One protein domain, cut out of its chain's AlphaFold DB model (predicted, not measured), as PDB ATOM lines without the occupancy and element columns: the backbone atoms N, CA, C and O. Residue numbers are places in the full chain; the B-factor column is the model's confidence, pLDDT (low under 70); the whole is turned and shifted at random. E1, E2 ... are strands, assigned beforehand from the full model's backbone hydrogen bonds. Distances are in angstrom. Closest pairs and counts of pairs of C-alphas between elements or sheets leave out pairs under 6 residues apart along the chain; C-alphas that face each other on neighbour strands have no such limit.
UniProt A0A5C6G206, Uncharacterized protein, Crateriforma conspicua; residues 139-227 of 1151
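This is residues 139 to 227 of the 1151 residues of an uncharacterized protein of Crateriforma conspicua (UniProt A0A5C6G206). The domain is a small sandwich of two sheets face to face with their strands crossed: the four strands E3, E2, E5 and E6 make one layer, and the three strands E4, E1 and E7 make the other. At both edges the layers come near each other, E3 to E4 and E6 to E7, while a long loop, residues 161 to 178, reaches away toward one end of the longest axis and the link from E6 to E7 reaches toward the other. The printed part has 89 residues with seven named strands, E1 to E7 in order along the chain, and no named helix. The larger sheet has the order E3, E2, E5, E6 and is antiparallel throughout, and the smaller has the order E4, E1, E7 and is mixed. The class is all strand, though under half of the residues, 40 of 89, are in named elements; the whole is compact, with a radius of gyration of the C-alphas of 12.1 A and spans of 35 by 29 by 20 A.

E1 is residues 139 to 144, 16.6 A from first to last C-alpha, and begins at C-alpha 139 at (165.653, 4.463, 20.088). E2, residues 153 to 160, is 20.0 A long. E3 is residues 179 to 181, 6.6 A, and E4 is residues 186 to 189, 9.2 A. E5, residues 197 to 204, is 20.2 A long and begins at C-alpha 197 at (169.273, -2.331, 10.020). E6 is residues 208 to 213, 16.0 A. E7 is residues 222 to 226, 13.6 A, and ends at C-alpha 226 at (177.015, -6.276, 23.932).

The larger sheet is strongly twisted, with C-alphas up to 4.9 A off its best plane, and its edge strands are E3 and E6. E2 and E3 form a hairpin, antiparallel at 131 degrees, with N 155 and O 179 within hydrogen-bond range at 2.8 A. E2 and E5, the inner strands, are antiparallel at 153 degrees, with N 156 and O 201 at 2.9 A and N 203 and O 154 at 2.9 A. E5 and E6 form a hairpin, antiparallel at 164 degrees, with N 202 and O 210 at 2.8 A. In the other sheet E1 is the inner strand, and its pairing is staggered: residues 139 to 141 pair with E4, and residues 141 to 144 pair with E7. E1 and E4 are antiparallel at 140 degrees, with N 140 and O 187 at 2.9 A. E1 and E7 are parallel at 30 degrees, with N 226 and O 143 at 2.8 A. The facing parts of the two sheets are 8.8 A centre to centre, and the strands of one stand at 49 degrees to those of the other. Between the sheets, the closest C-alphas of E3 and E4 are those of Val 181 and Ala 187, 4.5 A apart. The closest C-alphas of E6 and E7 are those of Leu 212 and Val 224, 6.0 A apart. E1 and E6 are apart, and so are E4 and E7.

The two C-alphas farthest apart in the domain are those of Asp 171 and Ser 218, at 37.9 A. The printed part has no cut. The link from E2 to E3, 18 residues, is long, and its C-alphas lie 9 to 19 A from the mean of all C-alphas; the links E3 to E4 and E5 to E6 are tight. The mean pLDDT of the printed part is 85.7, and residues 167 to 176, within that long link, are under 70.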
ATOM      1  N   ASN A 139     164.739   4.785  18.996       96.00
ATOM      2  CA  ASN A 139     165.653   4.463  20.088       96.00
ATOM      3  C   ASN A 139     166.132   3.013  19.996       96.00
ATOM      4  O   ASN A 139     165.314   2.094  20.001       96.00
ATOM      5  N   LEU A 140     167.450   2.817  19.967       96.50
ATOM      6  CA  LEU A 140     168.107   1.519  20.094       96.50
ATOM      7  C   LEU A 140     168.615   1.353  21.530       96.50
ATOM      8  O   LEU A 140     169.375   2.197  22.005       96.50
ATOM      9  N   THR A 141     168.217   0.279  22.218       96.94
ATOM     10  CA  THR A 141     168.730  -0.021  23.570       96.94
ATOM     11  C   THR A 141     169.932  -0.966  23.497       96.94
ATOM     12  O   THR A 141     169.879  -1.985  22.808       96.94
ATOM     13  N   VAL A 142     171.007  -0.648  24.221       96.56
ATOM     14  CA  VAL A 142     172.187  -1.506  24.388       96.56
ATOM     15  C   VAL A 142     172.132  -2.183  25.750       96.56
ATOM     16  O   VAL A 142     172.194  -1.532  26.794       96.56
ATOM     17  N   PHE A 143     172.042  -3.506  25.726       96.06
ATOM     18  CA  PHE A 143     172.162  -4.358  26.899       96.06
ATOM     19  C   PHE A 143     173.536  -5.032  26.957       96.06
ATOM     20  O   PHE A 143     174.323  -4.990  26.004       96.06
ATOM     21  N   ASP A 144     173.813  -5.704  28.066       93.94
ATOM     22  CA  ASP A 144     174.847  -6.722  28.159       93.94
ATOM     23  C   ASP A 144     174.288  -8.142  28.290       93.94
ATOM     24  O   ASP A 144     173.079  -8.367  28.338       93.94
ATOM     25  N   SER A 145     175.184  -9.128  28.354       89.12
ATOM     26  CA  SER A 145     174.825 -10.541  28.518       89.12
ATOM     27  C   SER A 145     174.126 -10.883  29.843       89.12
ATOM     28  O   SER A 145     173.685 -12.020  29.994       89.12
ATOM     29  N   ALA A 146     174.032  -9.953  30.800       90.44
ATOM     30  CA  ALA A 146     173.232 -10.090  32.018       90.44
ATOM     31  C   ALA A 146     171.872  -9.365  31.922       90.44
ATOM     32  O   ALA A 146     171.098  -9.384  32.881       90.44
ATOM     33  N   GLY A 147     171.564  -8.737  30.780       92.56
ATOM     34  CA  GLY A 147     170.352  -7.944  30.566       92.56
ATOM     35  C   GLY A 147     170.393  -6.559  31.217       92.56
ATOM     36  O   GLY A 147     169.358  -5.898  31.300       92.56
ATOM     37  N   GLN A 148     171.558  -6.105  31.692       95.50
ATOM     38  CA  GLN A 148     171.714  -4.748  32.216       95.50
ATOM     39  C   GLN A 148     171.939  -3.772  31.059       95.50
ATOM     40  O   GLN A 148     172.550  -4.124  30.054       95.50
ATOM     41  N   ARG A 149     171.412  -2.550  31.179       95.31
ATOM     42  CA  ARG A 149     171.684  -1.463  30.225       95.31
ATOM     43  C   ARG A 149     173.151  -1.062  30.342       95.31
ATOM     44  O   ARG A 149     173.649  -0.950  31.458       95.31
ATOM     45  N   VAL A 150     173.814  -0.860  29.208       93.12
ATOM     46  CA  VAL A 150     175.224  -0.456  29.166       93.12
ATOM     47  C   VAL A 150     175.304   1.041  28.943       93.12
ATOM     48  O   VAL A 150     174.931   1.527  27.878       93.12
ATOM     49  N   ASP A 151     175.782   1.753  29.950       86.56
ATOM     50  CA  ASP A 151     176.193   3.143  29.854       86.56
ATOM     51  C   ASP A 151     177.494   3.294  29.043       86.56
ATOM     52  O   ASP A 151     178.339   2.402  28.998       86.56
ATOM     53  N   GLU A 152     177.620   4.445  28.380       86.62
ATOM     54  CA  GLU A 152     178.779   4.893  27.592       86.62
ATOM     55  C   GLU A 152     179.237   3.982  26.431       86.62
ATOM     56  O   GLU A 152     179.985   3.011  26.563       86.62
ATOM     57  N   GLY A 153     178.905   4.408  25.213       90.62
ATOM     58  CA  GLY A 153     179.440   3.819  23.990       90.62
ATOM     59  C   GLY A 153     179.035   4.593  22.744       90.62
ATOM     60  O   GLY A 153     178.318   5.589  22.814       90.62
ATOM     61  N   MET A 154     179.492   4.124  21.590       92.81
ATOM     62  CA  MET A 154     179.227   4.725  20.288       92.81
ATOM     63  C   MET A 154     178.795   3.642  19.302       92.81
ATOM     64  O   MET A 154     179.483   2.638  19.111       92.81
ATOM     65  N   LEU A 155     177.626   3.846  18.703       92.06
ATOM     66  CA  LEU A 155     177.016   2.954  17.727       92.06
ATOM     67  C   LEU A 155     177.190   3.485  16.307       92.06
ATOM     68  O   LEU A 155     177.075   4.685  16.064       92.06
ATOM     69  N   TYR A 156     177.395   2.557  15.377       90.56
ATOM     70  CA  TYR A 156     177.461   2.788  13.937       90.56
ATOM     71  C   TYR A 156     176.662   1.695  13.206       90.56
ATOM     72  O   TYR A 156     176.542   0.581  13.725       90.56
ATOM     73  N   PRO A 157     176.177   1.924  11.977       90.62
ATOM     74  CA  PRO A 157     175.692   0.838  11.130       90.62
ATOM     75  C   PRO A 157     176.813  -0.152  10.781       90.62
ATOM     76  O   PRO A 157     177.834   0.248  10.225       90.62
ATOM     77  N   ALA A 158     176.592  -1.448  11.024       86.50
ATOM     78  CA  ALA A 158     177.403  -2.510  10.421       86.50
ATOM     79  C   ALA A 158     176.761  -3.039   9.135       86.50
ATOM     80  O   ALA A 158     177.472  -3.381   8.196       86.50
ATOM     81  N   ASN A 159     175.425  -3.077   9.052       86.19
ATOM     82  CA  ASN A 159     174.714  -3.487   7.841       86.19
ATOM     83  C   ASN A 159     173.437  -2.663   7.606       86.19
ATOM     84  O   ASN A 159     172.526  -2.684   8.435       86.19
ATOM     85  N   ILE A 160     173.358  -1.977   6.459       82.88
ATOM     86  CA  ILE A 160     172.170  -1.231   6.014       82.88
ATOM     87  C   ILE A 160     171.586  -1.901   4.768       82.88
ATOM     88  O   ILE A 160     172.247  -2.041   3.741       82.88
ATOM     89  N   SER A 161     170.303  -2.257   4.829       78.88
ATOM     90  CA  SER A 161     169.520  -2.864   3.740       78.88
ATOM     91  C   SER A 161     170.142  -4.140   3.146       78.88
ATOM     92  O   SER A 161     169.954  -4.437   1.968       78.88
ATOM     93  N   GLY A 162     170.882  -4.904   3.954       77.69
ATOM     94  CA  GLY A 162     171.618  -6.100   3.534       77.69
ATOM     95  C   GLY A 162     173.076  -5.839   3.145       77.69
ATOM     96  O   GLY A 162     173.846  -6.796   3.055       77.69
ATOM     97  N   VAL A 163     173.490  -4.580   2.966       79.00
ATOM     98  CA  VAL A 163     174.869  -4.210   2.624       79.00
ATOM     99  C   VAL A 163     175.685  -3.976   3.893       79.00
ATOM    100  O   VAL A 163     175.452  -3.014   4.624       79.00
ATOM    101  N   GLU A 164     176.671  -4.840   4.133       83.19
ATOM    102  CA  GLU A 164     177.666  -4.652   5.194       83.19
ATOM    103  C   GLU A 164     178.610  -3.485   4.860       83.19
ATOM    104  O   GLU A 164     179.019  -3.336   3.705       83.19
ATOM    105  N   LEU A 165     178.948  -2.662   5.852       82.12
ATOM    106  CA  LEU A 165     179.854  -1.514   5.749       82.12
ATOM    107  C   LEU A 165     181.191  -1.828   6.436       82.12
ATOM    108  O   LEU A 165     181.167  -2.367   7.533       82.12
ATOM    109  N   PRO A 166     182.356  -1.471   5.864       76.50
ATOM    110  CA  PRO A 166     183.629  -1.618   6.562       76.50
ATOM    111  C   PRO A 166     183.736  -0.611   7.717       76.50
ATOM    112  O   PRO A 166     183.424   0.566   7.561       76.50
ATOM    113  N   GLN A 167     184.230  -1.064   8.868       68.12
ATOM    114  CA  GLN A 167     184.212  -0.318  10.136       68.12
ATOM    115  C   GLN A 167     185.242   0.828  10.264       68.12
ATOM    116  O   GLN A 167     185.282   1.500  11.295       68.12
ATOM    117  N   ARG A 168     186.112   1.044   9.270       58.81
ATOM    118  CA  ARG A 168     187.367   1.792   9.452       58.81
ATOM    119  C   ARG A 168     187.231   3.323   9.524       58.81
ATOM    120  O   ARG A 168     187.675   4.036   8.629       58.81
ATOM    121  N   PHE A 169     186.739   3.816  10.654       51.22
ATOM    122  CA  PHE A 169     186.783   5.225  11.049       51.22
ATOM    123  C   PHE A 169     187.892   5.463  12.093       51.22
ATOM    124  O   PHE A 169     187.621   5.826  13.234       51.22
ATOM    125  N   ASP A 170     189.160   5.242  11.703       49.62
ATOM    126  CA  ASP A 170     190.352   5.534  12.535       49.62
ATOM    127  C   ASP A 170     190.448   7.029  12.930       49.62
ATOM    128  O   ASP A 170     191.170   7.378  13.864       49.62
ATOM    129  N   ASP A 171     189.750   7.904  12.200       54.03
ATOM    130  CA  ASP A 171     189.702   9.352  12.388       54.03
ATOM    131  C   ASP A 171     188.289   9.782  12.822       54.03
ATOM    132  O   ASP A 171     187.296   9.481  12.153       54.03
ATOM    133  N   GLN A 172     188.199  10.510  13.942       51.91
ATOM    134  CA  GLN A 172     186.932  10.993  14.509       51.91
ATOM    135  C   GLN A 172     186.194  11.982  13.590       51.91
ATOM    136  O   GLN A 172     184.988  12.160  13.742       51.91
ATOM    137  N   SER A 173     186.881  12.603  12.627       45.97
ATOM    138  CA  SER A 173     186.276  13.526  11.658       45.97
ATOM    139  C   SER A 173     185.441  12.844  10.564       45.97
ATOM    140  O   SER A 173     184.733  13.526   9.829       45.97
ATOM    141  N   ALA A 174     185.506  11.513  10.436       47.25
ATOM    142  CA  ALA A 174     185.013  10.800   9.255       47.25
ATOM    143  C   ALA A 174     183.654  10.085   9.418       47.25
ATOM    144  O   ALA A 174     183.229   9.414   8.477       47.25
ATOM    145  N   ALA A 175     182.987  10.176  10.577       57.00
ATOM    146  CA  ALA A 175     181.847   9.314  10.925       57.00
ATOM    147  C   ALA A 175     180.532  10.066  11.258       57.00
ATOM    148  O   ALA A 175     180.118  10.089  12.420       57.00
ATOM    149  N   PRO A 176     179.796  10.596  10.260       65.56
ATOM    150  CA  PRO A 176     178.509  11.281  10.470       65.56
ATOM    151  C   PRO A 176     177.375  10.352  10.944       65.56
ATOM    152  O   PRO A 176     176.291  10.812  11.289       65.56
ATOM    153  N   LEU A 177     177.612   9.033  10.958       80.94
ATOM    154  CA  LEU A 177     176.661   8.006  11.405       80.94
ATOM    155  C   LEU A 177     176.961   7.449  12.801       80.94
ATOM    156  O   LEU A 177     176.362   6.455  13.208       80.94
ATOM    157  N   ALA A 178     177.887   8.073  13.528       87.44
ATOM    158  CA  ALA A 178     178.072   7.796  14.941       87.44
ATOM    159  C   ALA A 178     176.822   8.210  15.738       87.44
ATOM    160  O   ALA A 178     176.203   9.245  15.491       87.44
ATOM    161  N   THR A 179     176.440   7.418  16.734       91.94
ATOM    162  CA  THR A 179     175.429   7.813  17.721       91.94
ATOM    163  C   THR A 179     175.874   7.362  19.101       91.94
ATOM    164  O   THR A 179     176.121   6.177  19.320       91.94
ATOM    165  N   ASN A 180     175.986   8.310  20.028       94.62
ATOM    166  CA  ASN A 180     176.352   8.008  21.406       94.62
ATOM    167  C   ASN A 180     175.211   7.264  22.110       94.62
ATOM    168  O   ASN A 180     174.038   7.604  21.949       94.62
ATOM    169  N   VAL A 181     175.583   6.271  22.907       95.19
ATOM    170  CA  VAL A 181     174.720   5.600  23.879       95.19
ATOM    171  C   VAL A 181     174.735   6.432  25.157       95.19
ATOM    172  O   VAL A 181     175.804   6.779  25.660       95.19
ATOM    173  N   ASP A 182     173.555   6.798  25.652       95.00
ATOM    174  CA  ASP A 182     173.406   7.612  26.855       95.00
ATOM    175  C   ASP A 182     173.617   6.805  28.154       95.00
ATOM    176  O   ASP A 182     173.775   5.583  28.150       95.00
ATOM    177  N   ALA A 183     173.572   7.487  29.302       93.44
ATOM    178  CA  ALA A 183     173.686   6.858  30.623       93.44
ATOM    179  C   ALA A 183     172.492   5.945  31.000       93.44
ATOM    180  O   ALA A 183     172.483   5.353  32.076       93.44
ATOM    181  N   ASN A 184     171.475   5.823  30.139       94.56
ATOM    182  CA  ASN A 184     170.383   4.861  30.268       94.56
ATOM    183  C   ASN A 184     170.573   3.655  29.329       94.56
ATOM    184  O   ASN A 184     169.679   2.808  29.255       94.56
ATOM    185  N   GLY A 185     171.678   3.566  28.585       94.75
ATOM    186  CA  GLY A 185     171.898   2.542  27.568       94.75
ATOM    187  C   GLY A 185     171.046   2.722  26.312       94.75
ATOM    188  O   GLY A 185     170.695   1.732  25.675       94.75
ATOM    189  N   VAL A 186     170.662   3.954  25.961       96.00
ATOM    190  CA  VAL A 186     169.820   4.265  24.796       96.00
ATOM    191  C   VAL A 186     170.568   5.159  23.809       96.00
ATOM    192  O   VAL A 186     171.154   6.170  24.186       96.00
ATOM    193  N   ALA A 187     170.496   4.821  22.523       96.06
ATOM    194  CA  ALA A 187     170.963   5.662  21.425       96.06
ATOM    195  C   ALA A 187     169.801   6.055  20.506       96.06
ATOM    196  O   ALA A 187     169.061   5.197  20.020       96.06
ATOM    197  N   THR A 188     169.661   7.353  20.231       95.94
ATOM    198  CA  THR A 188     168.643   7.891  19.316       95.94
ATOM    199  C   THR A 188     169.143   7.798  17.875       95.94
ATOM    200  O   THR A 188     169.797   8.709  17.366       95.94
ATOM    201  N   ILE A 189     168.852   6.683  17.210       94.31
ATOM    202  CA  ILE A 189     169.262   6.406  15.835       94.31
ATOM    203  C   ILE A 189     168.492   7.315  14.876       94.31
ATOM    204  O   ILE A 189     167.292   7.149  14.662       94.31
ATOM    205  N   GLY A 190     169.195   8.285  14.289       90.44
ATOM    206  CA  GLY A 190     168.642   9.199  13.287       90.44
ATOM    207  C   GLY A 190     168.844   8.755  11.835       90.44
ATOM    208  O   GLY A 190     168.227   9.326  10.945       90.44
ATOM    209  N   TRP A 191     169.701   7.768  11.559       89.62
ATOM    210  CA  TRP A 191     170.289   7.591  10.224       89.62
ATOM    211  C   TRP A 191     169.709   6.472   9.346       89.62
ATOM    212  O   TRP A 191     170.055   6.402   8.172       89.62
ATOM    213  N   THR A 192     168.826   5.597   9.828       91.25
ATOM    214  CA  THR A 192     168.125   4.615   8.971       91.25
ATOM    215  C   THR A 192     166.867   4.097   9.664       91.25
ATOM    216  O   THR A 192     166.730   4.293  10.866       91.25
ATOM    217  N   ASP A 193     165.968   3.406   8.959       88.38
ATOM    218  CA  ASP A 193     164.837   2.716   9.602       88.38
ATOM    219  C   ASP A 193     165.311   1.465  10.361       88.38
ATOM    220  O   ASP A 193     166.089   0.676   9.822       88.38
ATOM    221  N   ALA A 194     164.748   1.177  11.541       86.31
ATOM    222  CA  ALA A 194     165.022  -0.072  12.271       86.31
ATOM    223  C   ALA A 194     164.809  -1.340  11.413       86.31
ATOM    224  O   ALA A 194     165.543  -2.313  11.543       86.31
ATOM    225  N   ALA A 195     163.854  -1.315  10.475       83.38
ATOM    226  CA  ALA A 195     163.583  -2.419   9.547       83.38
ATOM    227  C   ALA A 195     164.635  -2.598   8.426       83.38
ATOM    228  O   ALA A 195     164.610  -3.609   7.721       83.38
ATOM    229  N   LYS A 196     165.537  -1.625   8.233       82.56
ATOM    230  CA  LYS A 196     166.654  -1.665   7.271       82.56
ATOM    231  C   LYS A 196     167.983  -2.043   7.930       82.56
ATOM    232  O   LYS A 196     168.921  -2.381   7.215       82.56
ATOM    233  N   LEU A 197     168.075  -1.997   9.255       86.69
ATOM    234  CA  LEU A 197     169.273  -2.331  10.020       86.69
ATOM    235  C   LEU A 197     169.227  -3.808  10.438       86.69
ATOM    236  O   LEU A 197     168.228  -4.254  10.991       86.69
ATOM    237  N   SER A 198     170.291  -4.578  10.189       86.69
ATOM    238  CA  SER A 198     170.398  -5.956  10.714       86.69
ATOM    239  C   SER A 198     171.499  -6.133  11.752       86.69
ATOM    240  O   SER A 198     171.449  -7.078  12.533       86.69
ATOM    241  N   SER A 199     172.493  -5.246  11.765       90.50
ATOM    242  CA  SER A 199     173.584  -5.258  12.735       90.50
ATOM    243  C   SER A 199     174.246  -3.885  12.848       90.50
ATOM    244  O   SER A 199     174.259  -3.089  11.902       90.50
ATOM    245  N   VAL A 200     174.818  -3.621  14.018       92.62
ATOM    246  CA  VAL A 200     175.560  -2.402  14.363       92.62
ATOM    247  C   VAL A 200     176.993  -2.738  14.740       92.62
ATOM    248  O   VAL A 200     177.279  -3.840  15.211       92.62
ATOM    249  N   TYR A 201     177.888  -1.770  14.589       91.31
ATOM    250  CA  TYR A 201     179.148  -1.773  15.317       91.31
ATOM    251  C   TYR A 201     178.975  -0.973  16.603       91.31
ATOM    252  O   TYR A 201     178.490   0.155  16.572       91.31
ATOM    253  N   TYR A 202     179.371  -1.565  17.722       91.75
ATOM    254  CA  TYR A 202     179.400  -0.951  19.042       91.75
ATOM    255  C   TYR A 202     180.855  -0.766  19.466       91.75
ATOM    256  O   TYR A 202     181.603  -1.740  19.533       91.75
ATOM    257  N   GLY A 203     181.260   0.476  19.726       89.25
ATOM    258  CA  GLY A 203     182.586   0.835  20.222       89.25
ATOM    259  C   GLY A 203     182.511   1.487  21.598       89.25
ATOM    260  O   GLY A 203     181.744   2.427  21.794       89.25
ATOM    261  N   SER A 204     183.319   1.029  22.551       87.75
ATOM    262  CA  SER A 204     183.504   1.702  23.847       87.75
ATOM    263  C   SER A 204     184.921   1.491  24.383       87.75
ATOM    264  O   SER A 204     185.579   0.490  24.087       87.75
ATOM    265  N   SER A 205     185.394   2.429  25.206       81.25
ATOM    266  CA  SER A 205     186.666   2.319  25.934       81.25
ATOM    267  C   SER A 205     186.708   1.065  26.813       81.25
ATOM    268  O   SER A 205     187.735   0.386  26.866       81.25
ATOM    269  N   GLU A 206     185.580   0.748  27.455       82.38
ATOM    270  CA  GLU A 206     185.313  -0.384  28.350       82.38
ATOM    271  C   GLU A 206     185.216  -1.736  27.618       82.38
ATOM    272  O   GLU A 206     185.858  -2.704  28.036       82.38
ATOM    273  N   ARG A 207     184.440  -1.812  26.524       83.19
ATOM    274  CA  ARG A 207     184.035  -3.076  25.874       83.19
ATOM    275  C   ARG A 207     184.577  -3.278  24.449       83.19
ATOM    276  O   ARG A 207     184.073  -4.137  23.725       83.19
ATOM    277  N   GLY A 208     185.611  -2.534  24.051       84.19
ATOM    278  CA  GLY A 208     186.281  -2.691  22.751       84.19
ATOM    279  C   GLY A 208     185.369  -2.361  21.564       84.19
ATOM    280  O   GLY A 208     184.423  -1.587  21.716       84.19
ATOM    281  N   TYR A 209     185.650  -2.952  20.397       88.12
ATOM    282  CA  TYR A 209     184.755  -2.902  19.237       88.12
ATOM    283  C   TYR A 209     184.097  -4.263  18.999       88.12
ATOM    284  O   TYR A 209     184.754  -5.305  19.005       88.12
ATOM    285  N   GLN A 210     182.784  -4.248  18.788       89.88
ATOM    286  CA  GLN A 210     181.958  -5.436  18.593       89.88
ATOM    287  C   GLN A 210     180.997  -5.211  17.427       89.88
ATOM    288  O   GLN A 210     180.503  -4.101  17.239       89.88
ATOM    289  N   ARG A 211     180.687  -6.263  16.668       90.62
ATOM    290  CA  ARG A 211     179.535  -6.292  15.766       90.62
ATOM    291  C   ARG A 211     178.391  -6.999  16.480       90.62
ATOM    292  O   ARG A 211     178.509  -8.173  16.816       90.62
ATOM    293  N   LEU A 212     177.299  -6.278  16.704       91.06
ATOM    294  CA  LEU A 212     176.118  -6.770  17.405       91.06
ATOM    295  C   LEU A 212     174.962  -6.897  16.412       91.06
ATOM    296  O   LEU A 212     174.631  -5.930  15.721       91.06
ATOM    297  N   ASP A 213     174.346  -8.072  16.331       90.00
ATOM    298  CA  ASP A 213     173.165  -8.278  15.490       90.00
ATOM    299  C   ASP A 213     171.904  -7.728  16.175       90.00
ATOM    300  O   ASP A 213     171.740  -7.824  17.396       90.00
ATOM    301  N   LEU A 214     171.019  -7.123  15.380       91.69
ATOM    302  CA  LEU A 214     169.826  -6.442  15.872       91.69
ATOM    303  C   LEU A 214     168.759  -7.459  16.299       91.69
ATOM    304  O   LEU A 214     168.292  -8.266  15.493       91.69
ATOM    305  N   SER A 215     168.357  -7.382  17.564       88.81
ATOM    306  CA  SER A 215     167.265  -8.160  18.150       88.81
ATOM    307  C   SER A 215     166.056  -7.259  18.424       88.81
ATOM    308  O   SER A 215     166.159  -6.033  18.404       88.81
ATOM    309  N   PHE A 216     164.892  -7.869  18.649       88.94
ATOM    310  CA  PHE A 216     163.635  -7.162  18.892       88.94
ATOM    311  C   PHE A 216     162.890  -7.806  20.060       88.94
ATOM    312  O   PHE A 216     162.747  -9.031  20.102       88.94
ATOM    313  N   ASP A 217     162.387  -6.978  20.970       87.12
ATOM    314  CA  ASP A 217     161.509  -7.394  22.061       87.12
ATOM    315  C   ASP A 217     160.090  -7.741  21.568       87.12
ATOM    316  O   ASP A 217     159.736  -7.578  20.395       87.12
ATOM    317  N   SER A 218     159.253  -8.255  22.472       82.38
ATOM    318  CA  SER A 218     157.882  -8.704  22.175       82.38
ATOM    319  C   SER A 218     156.905  -7.581  21.794       82.38
ATOM    320  O   SER A 218     155.829  -7.865  21.272       82.38
ATOM    321  N   ASP A 219     157.283  -6.324  22.022       85.62
ATOM    322  CA  ASP A 219     156.610  -5.098  21.580       85.62
ATOM    323  C   ASP A 219     157.187  -4.535  20.261       85.62
ATOM    324  O   ASP A 219     156.730  -3.498  19.777       85.62
ATOM    325  N   HIS A 220     158.171  -5.226  19.672       83.44
ATOM    326  CA  HIS A 220     159.013  -4.794  18.554       83.44
ATOM    327  C   HIS A 220     159.968  -3.622  18.850       83.44
ATOM    328  O   HIS A 220     160.493  -3.023  17.906       83.44
ATOM    329  N   THR A 221     160.273  -3.328  20.119       89.50
ATOM    330  CA  THR A 221     161.379  -2.425  20.469       89.50
ATOM    331  C   THR A 221     162.720  -3.058  20.057       89.50
ATOM    332  O   THR A 221     163.004  -4.193  20.444       89.50
ATOM    333  N   PRO A 222     163.558  -2.370  19.257       93.81
ATOM    334  CA  PRO A 222     164.862  -2.880  18.842       93.81
ATOM    335  C   PRO A 222     165.925  -2.738  19.942       93.81
ATOM    336  O   PRO A 222     166.078  -1.681  20.565       93.81
ATOM    337  N   HIS A 223     166.726  -3.786  20.125       95.62
ATOM    338  CA  HIS A 223     167.849  -3.809  21.060       95.62
ATOM    339  C   HIS A 223     169.058  -4.580  20.511       95.62
ATOM    340  O   HIS A 223     168.956  -5.380  19.582       95.62
ATOM    341  N   VAL A 224     170.219  -4.366  21.128       95.81
ATOM    342  CA  VAL A 224     171.447  -5.133  20.882       95.81
ATOM    343  C   VAL A 224     172.087  -5.557  22.198       95.81
ATOM    344  O   VAL A 224     172.004  -4.845  23.196       95.81
ATOM    345  N   VAL A 225     172.732  -6.724  22.204       94.12
ATOM    346  CA  VAL A 225     173.379  -7.295  23.392       94.12
ATOM    347  C   VAL A 225     174.888  -7.247  23.200       94.12
ATOM    348  O   VAL A 225     175.442  -8.059  22.465       94.12
ATOM    349  N   SER A 226     175.554  -6.301  23.860       92.94
ATOM    350  CA  SER A 226     177.015  -6.276  23.932       92.94
ATOM    351  C   SER A 226     177.524  -7.426  24.800       92.94
ATOM    352  O   SER A 226     176.929  -7.797  25.817       92.94
ATOM    353  N   HIS A 227     178.655  -7.999  24.419       90.31
ATOM    354  CA  HIS A 227     179.291  -9.060  25.180       90.31
ATOM    355  C   HIS A 227     180.378  -8.488  26.102       90.31
ATOM    356  O   HIS A 227     180.968  -7.445  25.794       90.31
TER     357      HIS A 227